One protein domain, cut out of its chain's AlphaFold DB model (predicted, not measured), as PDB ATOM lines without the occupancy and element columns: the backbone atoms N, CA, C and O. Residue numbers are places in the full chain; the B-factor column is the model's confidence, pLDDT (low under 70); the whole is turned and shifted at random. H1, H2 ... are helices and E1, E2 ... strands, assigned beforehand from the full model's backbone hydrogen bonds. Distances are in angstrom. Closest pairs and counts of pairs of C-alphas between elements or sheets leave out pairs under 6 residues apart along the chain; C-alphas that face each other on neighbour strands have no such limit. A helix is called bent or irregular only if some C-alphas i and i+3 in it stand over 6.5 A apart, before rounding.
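This is residues 7 to 21 and 136 to 195 of the 195 residues of the protein "OpuAC domain-containing protein" of Pseudomonas sp. HPB0071 (UniProt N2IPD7). A bent ribbon of two antiparallel strands, E1 and E2, has the short helices H1 and H2 at one end and H3 packed beside E1, while a separate pair of helices, H4 and H5, makes a second lobe beyond the other end. The lobes join where the first residues of H4 come near the end of E1; H5 reaches no strand. The printed part has 75 residues, with five named helices and two named strands in the order H1 E1 E2 H2 H3 H4 H5, of the mixed class, helices and strands. It is loose, with a radius of gyration of the C-alphas of 14.5 A, and only just elongated, spanning 40 by 27 by 18 A.

E1, residues 12 to 19, and E2, residues 138 to 143, are antiparallel neighbours, with 156 degrees between their directions; N 13 and O 142 are 2.8 A apart and N 138 and O 19 are 2.9 A apart, both within hydrogen-bond range. E1 bends by 58 degrees at residue 15. H3, residues 152 to 160, comes nearest to E1 at the C-alphas of Ser 159 and Gly 16, 4.2 A apart. H1, residues 7 to 11, and H2, residues 144 to 147, are close but not clearly touching; their closest C-alphas, those of Gln 11 and Glu 144, are 5.4 A apart. The closest C-alphas of E1 and H4, residues 164 to 176, are those of Tyr 19 and Gly 164, 4.3 A apart. With residues 171 to 175 alone, H4 touches H5, residues 182 to 193, at a steep tilt of 47 degrees, opposite ways; the C-alphas of Leu 171 and Ala 185 are closest, 5.9 A apart. H5 is apart from H1, E1, E2, H2 and H3. In H3, H4 and H5 every O i to N i+4 pair is within hydrogen-bond range; H1 has 0 of 1, and 1 of 2 O i to N i+3 pairs, and H2 is too short for an O i to N i+4 pair.

E1 is 19.1 A from first to last C-alpha, starting at C-alpha 12 (-11.697, 6.059, 13.521), and E2 is 16.4 A. H4 is 18.3 A, H5 16.4 A and H3 12.6 A. H1 begins at C-alpha 7 (-3.744, 9.473, 18.462) and is irregular, with C-alphas 7 and 10 being 8.0 A apart. H5 ends at C-alpha 193 (-33.068, -13.601, 21.101).

The two C-alphas farthest apart, those of Pro 7 and Thr 195, are 42.8 A apart. Residues 22 to 135 are not printed, and C-alphas 21 and 136 are 5.4 A apart across the cut. The links that are printed whole are tight. Residues 148 to 154, of which 152 to 154 belong to H3, stand free, as do residues 190 to 195, of which 190 to 193 belong to H5. The mean pLDDT of the printed part is 93.5, with residues 194 to 195 under 70.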
ATOM      1  N   PRO A   7      -4.572   9.219  19.647       92.50
ATOM      2  CA  PRO A   7      -3.744   9.473  18.462       92.50
ATOM      3  C   PRO A   7      -4.401   9.083  17.129       92.50
ATOM      4  O   PRO A   7      -3.928   9.494  16.075       92.50
ATOM      5  N   TYR A   8      -5.461   8.272  17.169       91.62
ATOM      6  CA  TYR A   8      -6.144   7.728  15.995       91.62
ATOM      7  C   TYR A   8      -7.560   8.281  15.818       91.62
ATOM      8  O   TYR A   8      -8.258   7.833  14.916       91.62
ATOM      9  N   ALA A   9      -7.977   9.250  16.639       89.12
ATOM     10  CA  ALA A   9      -9.355   9.736  16.683       89.12
ATOM     11  C   ALA A   9      -9.904  10.162  15.318       89.12
ATOM     12  O   ALA A   9     -11.018   9.797  14.970       89.12
ATOM     13  N   GLU A  10      -9.102  10.868  14.521       92.31
ATOM     14  CA  GLU A  10      -9.496  11.341  13.186       92.31
ATOM     15  C   GLU A  10      -9.554  10.225  12.127       92.31
ATOM     16  O   GLU A  10     -10.059  10.438  11.030       92.31
ATOM     17  N   GLN A  11      -9.010   9.042  12.425       94.38
ATOM     18  CA  GLN A  11      -8.971   7.885  11.520       94.38
ATOM     19  C   GLN A  11     -10.003   6.817  11.900       94.38
ATOM     20  O   GLN A  11     -10.071   5.768  11.249       94.38
ATOM     21  N   THR A  12     -10.768   7.041  12.968       94.12
ATOM     22  CA  THR A  12     -11.697   6.059  13.521       94.12
ATOM     23  C   THR A  12     -13.088   6.638  13.669       94.12
ATOM     24  O   THR A  12     -13.263   7.697  14.263       94.12
ATOM     25  N   HIS A  13     -14.067   5.860  13.236       91.25
ATOM     26  CA  HIS A  13     -15.473   6.093  13.467       91.25
ATOM     27  C   HIS A  13     -15.953   5.213  14.629       91.25
ATOM     28  O   HIS A  13     -15.753   3.993  14.634       91.25
ATOM     29  N   THR A  14     -16.568   5.831  15.635       92.31
ATOM     30  CA  THR A  14     -17.201   5.131  16.757       92.31
ATOM     31  C   THR A  14     -18.634   4.767  16.386       92.31
ATOM     32  O   THR A  14     -19.385   5.644  15.977       92.31
ATOM     33  N   LEU A  15     -19.006   3.494  16.549       93.31
ATOM     34  CA  LEU A  15     -20.330   2.984  16.185       93.31
ATOM     35  C   LEU A  15     -21.267   2.936  17.399       93.31
ATOM     36  O   LEU A  15     -22.139   3.785  17.547       93.31
ATOM     37  N   GLY A  16     -21.069   1.967  18.294       92.94
ATOM     38  CA  GLY A  16     -21.976   1.719  19.417       92.94
ATOM     39  C   GLY A  16     -21.285   1.078  20.616       92.94
ATOM     40  O   GLY A  16     -20.197   0.508  20.495       92.94
ATOM     41  N   VAL A  17     -21.915   1.187  21.786       96.12
ATOM     42  CA  VAL A  17     -21.441   0.570  23.033       96.12
ATOM     43  C   VAL A  17     -22.031  -0.833  23.155       96.12
ATOM     44  O   VAL A  17     -23.235  -1.004  23.358       96.12
ATOM     45  N   LEU A  18     -21.169  -1.846  23.068       96.25
ATOM     46  CA  LEU A  18     -21.570  -3.250  23.143       96.25
ATOM     47  C   LEU A  18     -21.973  -3.642  24.565       96.25
ATOM     48  O   LEU A  18     -22.947  -4.365  24.756       96.25
ATOM     49  N   TYR A  19     -21.211  -3.191  25.559       97.31
ATOM     50  CA  TYR A  19     -21.451  -3.422  26.983       97.31
ATOM     51  C   TYR A  19     -20.643  -2.416  27.815       97.31
ATOM     52  O   TYR A  19     -19.795  -1.700  27.280       97.31
ATOM     53  N   GLN A  20     -20.897  -2.349  29.122       97.38
ATOM     54  CA  GLN A  20     -20.327  -1.320  29.993       97.38
ATOM     55  C   GLN A  20     -19.569  -1.956  31.160       97.38
ATOM     56  O   GLN A  20     -20.172  -2.254  32.199       97.38
ATOM     57  N   PRO A  21     -18.270  -2.258  30.992       96.94
ATOM     58  CA  PRO A  21     -17.529  -2.972  32.013       96.94
ATOM     59  C   PRO A  21     -17.223  -2.112  33.236       96.94
ATOM     60  O   PRO A  21     -17.077  -0.894  33.155       96.94
ATOM     61  N   ASP A 136     -16.798   1.868  32.399       93.38
ATOM     62  CA  ASP A 136     -16.249   2.187  31.079       93.38
ATOM     63  C   ASP A 136     -17.231   1.730  29.983       93.38
ATOM     64  O   ASP A 136     -18.232   1.071  30.277       93.38
ATOM     65  N   ASP A 137     -16.937   2.050  28.724       94.88
ATOM     66  CA  ASP A 137     -17.742   1.668  27.559       94.88
ATOM     67  C   ASP A 137     -16.929   0.784  26.599       94.88
ATOM     68  O   ASP A 137     -15.998   1.239  25.921       94.88
ATOM     69  N   ALA A 138     -17.315  -0.489  26.465       95.19
ATOM     70  CA  ALA A 138     -16.758  -1.385  25.454       95.19
ATOM     71  C   ALA A 138     -17.353  -1.039  24.084       95.19
ATOM     72  O   ALA A 138     -18.430  -1.497  23.703       95.19
ATOM     73  N   THR A 139     -16.645  -0.177  23.365       94.00
ATOM     74  CA  THR A 139     -17.161   0.497  22.175       94.00
ATOM     75  C   THR A 139     -16.666  -0.157  20.891       94.00
ATOM     76  O   THR A 139     -15.464  -0.375  20.719       94.00
ATOM     77  N   LEU A 140     -17.582  -0.420  19.961       94.94
ATOM     78  CA  LEU A 140     -17.240  -0.825  18.609       94.94
ATOM     79  C   LEU A 140     -16.679   0.374  17.839       94.94
ATOM     80  O   LEU A 140     -17.293   1.442  17.763       94.94
ATOM     81  N   ILE A 141     -15.504   0.177  17.253       94.50
ATOM     82  CA  ILE A 141     -14.814   1.171  16.436       94.50
ATOM     83  C   ILE A 141     -14.471   0.568  15.079       94.50
ATOM     84  O   ILE A 141     -14.118  -0.607  14.974       94.50
ATOM     85  N   VAL A 142     -14.540   1.389  14.041       95.12
ATOM     86  CA  VAL A 142     -14.149   1.027  12.678       95.12
ATOM     87  C   VAL A 142     -13.238   2.116  12.121       95.12
ATOM     88  O   VAL A 142     -13.327   3.275  12.518       95.12
ATOM     89  N   ARG A 143     -12.315   1.769  11.222       95.94
ATOM     90  CA  ARG A 143     -11.522   2.788  10.520       95.94
ATOM     91  C   ARG A 143     -12.416   3.559   9.555       95.94
ATOM     92  O   ARG A 143     -13.221   2.939   8.864       95.94
ATOM     93  N   GLU A 144     -12.208   4.867   9.445       94.75
ATOM     94  CA  GLU A 144     -12.954   5.735   8.516       94.75
ATOM     95  C   GLU A 144     -12.898   5.210   7.070       94.75
ATOM     96  O   GLU A 144     -13.920   5.089   6.399       94.75
ATOM     97  N   GLU A 145     -11.718   4.771   6.618       95.69
ATOM     98  CA  GLU A 145     -11.543   4.177   5.283       95.69
ATOM     99  C   GLU A 145     -12.405   2.924   5.073       95.69
ATOM    100  O   GLU A 145     -12.932   2.701   3.990       95.69
ATOM    101  N   THR A 146     -12.576   2.107   6.115       95.56
ATOM    102  CA  THR A 146     -13.379   0.884   6.042       95.56
ATOM    103  C   THR A 146     -14.862   1.227   6.079       95.56
ATOM    104  O   THR A 146     -15.622   0.682   5.286       95.56
ATOM    105  N   ALA A 147     -15.269   2.163   6.943       94.19
ATOM    106  CA  ALA A 147     -16.652   2.623   7.047       94.19
ATOM    107  C   ALA A 147     -17.179   3.161   5.709       94.19
ATOM    108  O   ALA A 147     -18.296   2.831   5.318       94.19
ATOM    109  N   ALA A 148     -16.349   3.891   4.956       94.25
ATOM    110  CA  ALA A 148     -16.696   4.413   3.632       94.25
ATOM    111  C   ALA A 148     -17.035   3.327   2.587       94.25
ATOM    112  O   ALA A 148     -17.657   3.626   1.567       94.25
ATOM    113  N   HIS A 149     -16.634   2.074   2.825       96.12
ATOM    114  CA  HIS A 149     -16.915   0.930   1.953       96.12
ATOM    115  C   HIS A 149     -18.065   0.039   2.447       96.12
ATOM    116  O   HIS A 149     -18.415  -0.927   1.764       96.12
ATOM    117  N   LEU A 150     -18.659   0.334   3.605       95.06
ATOM    118  CA  LEU A 150     -19.779  -0.425   4.159       95.06
ATOM    119  C   LEU A 150     -21.122   0.185   3.742       95.06
ATOM    120  O   LEU A 150     -21.244   1.384   3.494       95.06
ATOM    121  N   ALA A 151     -22.154  -0.655   3.661       96.56
ATOM    122  CA  ALA A 151     -23.510  -0.177   3.421       96.56
ATOM    123  C   ALA A 151     -23.979   0.679   4.616       96.56
ATOM    124  O   ALA A 151     -23.808   0.236   5.752       96.56
ATOM    125  N   PRO A 152     -24.631   1.841   4.400       94.81
ATOM    126  CA  PRO A 152     -25.117   2.679   5.498       94.81
ATOM    127  C   PRO A 152     -26.018   1.927   6.485       94.81
ATOM    128  O   PRO A 152     -25.836   2.046   7.687       94.81
ATOM    129  N   ALA A 153     -26.899   1.056   5.977       95.81
ATOM    130  CA  ALA A 153     -27.768   0.231   6.816       95.81
ATOM    131  C   ALA A 153     -26.988  -0.688   7.775       95.81
ATOM    132  O   ALA A 153     -27.390  -0.858   8.919       95.81
ATOM    133  N   LEU A 154     -25.844  -1.234   7.343       94.31
ATOM    134  CA  LEU A 154     -24.991  -2.054   8.205       94.31
ATOM    135  C   LEU A 154     -24.320  -1.207   9.296       94.31
ATOM    136  O   LEU A 154     -24.195  -1.658  10.428       94.31
ATOM    137  N   LEU A 155     -23.884   0.013   8.970       94.75
ATOM    138  CA  LEU A 155     -23.319   0.929   9.967       94.75
ATOM    139  C   LEU A 155     -24.366   1.318  11.015       94.75
ATOM    140  O   LEU A 155     -24.051   1.337  12.205       94.75
ATOM    141  N   ASP A 156     -25.604   1.568  10.587       94.31
ATOM    142  CA  ASP A 156     -26.722   1.859  11.483       94.31
ATOM    143  C   ASP A 156     -27.016   0.664  12.403       94.31
ATOM    144  O   ASP A 156     -27.075   0.831  13.622       94.31
ATOM    145  N   GLU A 157     -27.117  -0.550  11.851       94.00
ATOM    146  CA  GLU A 157     -27.312  -1.784  12.627       94.00
ATOM    147  C   GLU A 157     -26.197  -1.990  13.664       94.00
ATOM    148  O   GLU A 157     -26.477  -2.206  14.845       94.00
ATOM    149  N   LEU A 158     -24.930  -1.861  13.256       93.81
ATOM    150  CA  LEU A 158     -23.778  -2.008  14.149       93.81
ATOM    151  C   LEU A 158     -23.718  -0.921  15.230       93.81
ATOM    152  O   LEU A 158     -23.226  -1.181  16.326       93.81
ATOM    153  N   SER A 159     -24.213   0.283  14.945       94.56
ATOM    154  CA  SER A 159     -24.248   1.384  15.918       94.56
ATOM    155  C   SER A 159     -25.331   1.197  16.979       94.56
ATOM    156  O   SER A 159     -25.195   1.700  18.093       94.56
ATOM    157  N   GLN A 160     -26.399   0.462  16.656       93.75
ATOM    158  CA  GLN A 160     -27.457   0.100  17.606       93.75
ATOM    159  C   GLN A 160     -27.183  -1.217  18.345       93.75
ATOM    160  O   GLN A 160     -27.892  -1.540  19.300       93.75
ATOM    161  N   LEU A 161     -26.176  -1.989  17.924       92.88
ATOM    162  CA  LEU A 161     -25.831  -3.251  18.564       92.88
ATOM    163  C   LEU A 161     -25.342  -3.011  19.997       92.88
ATOM    164  O   LEU A 161     -24.275  -2.443  20.228       92.88
ATOM    165  N   SER A 162     -26.104  -3.519  20.962       94.25
ATOM    166  CA  SER A 162     -25.723  -3.556  22.369       94.25
ATOM    167  C   SER A 162     -26.115  -4.902  22.963       94.25
ATOM    168  O   SER A 162     -27.280  -5.292  22.920       94.25
ATOM    169  N   LEU A 163     -25.132  -5.631  23.484       94.00
ATOM    170  CA  LEU A 163     -25.337  -6.925  24.139       94.00
ATOM    171  C   LEU A 163     -25.666  -6.732  25.623       94.00
ATOM    172  O   LEU A 163     -26.481  -7.451  26.193       94.00
ATOM    173  N   GLY A 164     -25.024  -5.753  26.262       95.69
ATOM    174  CA  GLY A 164     -25.084  -5.557  27.705       95.69
ATOM    175  C   GLY A 164     -24.297  -6.612  28.495       95.69
ATOM    176  O   GLY A 164     -23.911  -7.673  28.003       95.69
ATOM    177  N   ASN A 165     -24.037  -6.314  29.771       96.50
ATOM    178  CA  ASN A 165     -23.149  -7.136  30.600       96.50
ATOM    179  C   ASN A 165     -23.699  -8.549  30.875       96.50
ATOM    180  O   ASN A 165     -22.920  -9.491  31.014       96.50
ATOM    181  N   ALA A 166     -25.023  -8.709  30.971       95.00
ATOM    182  CA  ALA A 166     -25.643 -10.002  31.263       95.00
ATOM    183  C   ALA A 166     -25.394 -11.005  30.127       95.00
ATOM    184  O   ALA A 166     -24.821 -12.066  30.363       95.00
ATOM    185  N   THR A 167     -25.716 -10.616  28.891       95.75
ATOM    186  CA  THR A 167     -25.475 -11.430  27.696       95.75
ATOM    187  C   THR A 167     -23.996 -11.732  27.502       95.75
ATOM    188  O   THR A 167     -23.639 -12.873  27.233       95.75
ATOM    189  N   VAL A 168     -23.105 -10.753  27.694       97.00
ATOM    190  CA  VAL A 168     -21.662 -11.011  27.565       97.00
ATOM    191  C   VAL A 168     -21.174 -12.010  28.619       97.00
ATOM    192  O   VAL A 168     -20.358 -12.866  28.297       97.00
ATOM    193  N   SER A 169     -21.694 -11.958  29.851       97.00
ATOM    194  CA  SER A 169     -21.320 -12.921  30.904       97.00
ATOM    195  C   SER A 169     -21.820 -14.340  30.598       97.00
ATOM    196  O   SER A 169     -21.131 -15.310  30.904       97.00
ATOM    197  N   GLU A 170     -23.001 -14.465  29.988       96.62
ATOM    198  CA  GLU A 170     -23.561 -15.742  29.528       96.62
ATOM    199  C   GLU A 170     -22.759 -16.337  28.361       96.62
ATOM    200  O   GLU A 170     -22.360 -17.501  28.419       96.62
ATOM    201  N   LEU A 171     -22.455 -15.530  27.339       96.94
ATOM    202  CA  LEU A 171     -21.607 -15.943  26.216       96.94
ATOM    203  C   LEU A 171     -20.225 -16.400  26.705       96.94
ATOM    204  O   LEU A 171     -19.747 -17.462  26.303       96.94
ATOM    205  N   ASP A 172     -19.609 -15.631  27.607       96.81
ATOM    206  CA  ASP A 172     -18.323 -15.970  28.227       96.81
ATOM    207  C   ASP A 172     -18.407 -17.296  29.001       96.81
ATOM    208  O   ASP A 172     -17.499 -18.123  28.930       96.81
ATOM    209  N   TYR A 173     -19.529 -17.571  29.674       96.94
ATOM    210  CA  TYR A 173     -19.753 -18.853  30.344       96.94
ATOM    211  C   TYR A 173     -19.833 -20.029  29.369       96.94
ATOM    212  O   TYR A 173     -19.156 -21.040  29.582       96.94
ATOM    213  N   TRP A 174     -20.598 -19.921  28.283       97.50
ATOM    214  CA  TRP A 174     -20.668 -20.997  27.289       97.50
ATOM    215  C   TRP A 174     -19.301 -21.301  26.673       97.50
ATOM    216  O   TRP A 174     -18.960 -22.466  26.464       97.50
ATOM    217  N   ILE A 175     -18.481 -20.278  26.451       96.62
ATOM    218  CA  ILE A 175     -17.133 -20.451  25.908       96.62
ATOM    219  C   ILE A 175     -16.200 -21.068  26.960       96.62
ATOM    220  O   ILE A 175     -15.590 -22.113  26.726       96.62
ATOM    221  N   CYS A 176     -16.090 -20.462  28.144       93.94
ATOM    222  CA  CYS A 176     -15.098 -20.850  29.151       93.94
ATOM    223  C   CYS A 176     -15.464 -22.090  29.975       93.94
ATOM    224  O   CYS A 176     -14.579 -22.675  30.612       93.94
ATOM    225  N   ARG A 177     -16.746 -22.468  30.040       93.75
ATOM    226  CA  ARG A 177     -17.231 -23.582  30.874       93.75
ATOM    227  C   ARG A 177     -17.962 -24.663  30.086       93.75
ATOM    228  O   ARG A 177     -17.832 -25.826  30.458       93.75
ATOM    229  N   GLU A 178     -18.677 -24.319  29.017       96.06
ATOM    230  CA  GLU A 178     -19.347 -25.317  28.162       96.06
ATOM    231  C   GLU A 178     -18.514 -25.711  26.929       96.06
ATOM    232  O   GLU A 178     -18.826 -26.704  26.277       96.06
ATOM    233  N   GLY A 179     -17.420 -24.996  26.644       96.31
ATOM    234  CA  GLY A 179     -16.483 -25.332  25.572       96.31
ATOM    235  C   GLY A 179     -16.986 -24.998  24.167       96.31
ATOM    236  O   GLY A 179     -16.450 -25.534  23.198       96.31
ATOM    237  N   LEU A 180     -17.997 -24.132  24.046       97.88
ATOM    238  CA  LEU A 180     -18.466 -23.646  22.751       97.88
ATOM    239  C   LEU A 180     -17.406 -22.743  22.112       97.88
ATOM    240  O   LEU A 180     -16.729 -21.964  22.788       97.88
ATOM    241  N   SER A 181     -17.291 -22.799  20.788       97.69
ATOM    242  CA  SER A 181     -16.573 -21.760  20.055       97.69
ATOM    243  C   SER A 181     -17.330 -20.423  20.129       97.69
ATOM    244  O   SER A 181     -18.552 -20.409  20.307       97.69
ATOM    245  N   PRO A 182     -16.648 -19.277  19.939       96.19
ATOM    246  CA  PRO A 182     -17.315 -17.976  19.924       96.19
ATOM    247  C   PRO A 182     -18.464 -17.876  18.911       96.19
ATOM    248  O   PRO A 182     -19.468 -17.231  19.197       96.19
ATOM    249  N   LEU A 183     -18.338 -18.531  17.749       96.44
ATOM    250  CA  LEU A 183     -19.388 -18.535  16.728       96.44
ATOM    251  C   LEU A 183     -20.598 -19.364  17.171       96.44
ATOM    252  O   LEU A 183     -21.717 -18.881  17.086       96.44
ATOM    253  N   GLU A 184     -20.383 -20.564  17.719       97.75
ATOM    254  CA  GLU A 184     -21.479 -21.397  18.236       97.75
ATOM    255  C   GLU A 184     -22.222 -20.710  19.391       97.75
ATOM    256  O   GLU A 184     -23.448 -20.788  19.472       97.75
ATOM    257  N   ALA A 185     -21.497 -20.016  20.275       97.12
ATOM    258  CA  ALA A 185     -22.098 -19.225  21.346       97.12
ATOM    259  C   ALA A 185     -22.952 -18.071  20.786       97.12
ATOM    260  O   ALA A 185     -24.078 -17.865  21.243       97.12
ATOM    261  N   ALA A 186     -22.455 -17.361  19.768       94.56
ATOM    262  CA  ALA A 186     -23.196 -16.292  19.103       94.56
ATOM    263  C   ALA A 186     -24.448 -16.815  18.376       94.56
ATOM    264  O   ALA A 186     -25.530 -16.260  18.559       94.56
ATOM    265  N   ASP A 187     -24.332 -17.908  17.616       95.38
ATOM    266  CA  ASP A 187     -25.452 -18.538  16.906       95.38
ATOM    267  C   ASP A 187     -26.545 -18.992  17.881       95.38
ATOM    268  O   ASP A 187     -27.738 -18.774  17.647       95.38
ATOM    269  N   ARG A 188     -26.144 -19.576  19.018       95.50
ATOM    270  CA  ARG A 188     -27.067 -19.966  20.090       95.50
ATOM    271  C   ARG A 188     -27.804 -18.759  20.669       95.50
ATOM    272  O   ARG A 188     -29.021 -18.825  20.834       95.50
ATOM    273  N   TRP A 189     -27.093 -17.673  20.962       94.12
ATOM    274  CA  TRP A 189     -27.701 -16.448  21.485       94.12
ATOM    275  C   TRP A 189     -28.669 -15.802  20.483       94.12
ATOM    276  O   TRP A 189     -29.775 -15.410  20.862       94.12
ATOM    277  N   LEU A 190     -28.300 -15.746  19.200       91.69
ATOM    278  CA  LEU A 190     -29.171 -15.245  18.134       91.69
ATOM    279  C   LEU A 190     -30.452 -16.081  18.029       91.69
ATOM    280  O   LEU A 190     -31.547 -15.525  17.977       91.69
ATOM    281  N   ALA A 191     -30.348 -17.410  18.072       91.75
ATOM    282  CA  ALA A 191     -31.523 -18.276  18.040       91.75
ATOM    283  C   ALA A 191     -32.476 -18.018  19.223       91.75
ATOM    284  O   ALA A 191     -33.689 -18.074  19.052       91.75
ATOM    285  N   GLN A 192     -31.953 -17.704  20.411       86.31
ATOM    286  CA  GLN A 192     -32.765 -17.415  21.600       86.31
ATOM    287  C   GLN A 192     -33.369 -16.004  21.607       86.31
ATOM    288  O   GLN A 192     -34.459 -15.819  22.132       86.31
ATOM    289  N   SER A 193     -32.675 -15.019  21.034       75.88
ATOM    290  CA  SER A 193     -33.068 -13.601  21.101       75.88
ATOM    291  C   SER A 193     -34.137 -13.203  20.079       75.88
ATOM    292  O   SER A 193     -34.758 -12.151  20.215       75.88
ATOM    293  N   PHE A 194     -34.351 -14.035  19.056       62.16
ATOM    294  CA  PHE A 194     -35.303 -13.795  17.967       62.16
ATOM    295  C   PHE A 194     -36.438 -14.837  17.901       62.16
ATOM    296  O   PHE A 194     -37.077 -14.974  16.856       62.16
ATOM    297  N   THR A 195     -36.697 -15.549  19.006       45.56
ATOM    298  CA  THR A 195     -37.878 -16.419  19.186       45.56
ATOM    299  C   THR A 195     -38.851 -15.794  20.179       45.56
ATOM    300  O   THR A 195     -40.072 -15.845  19.913       45.56
TER     301      THR A 195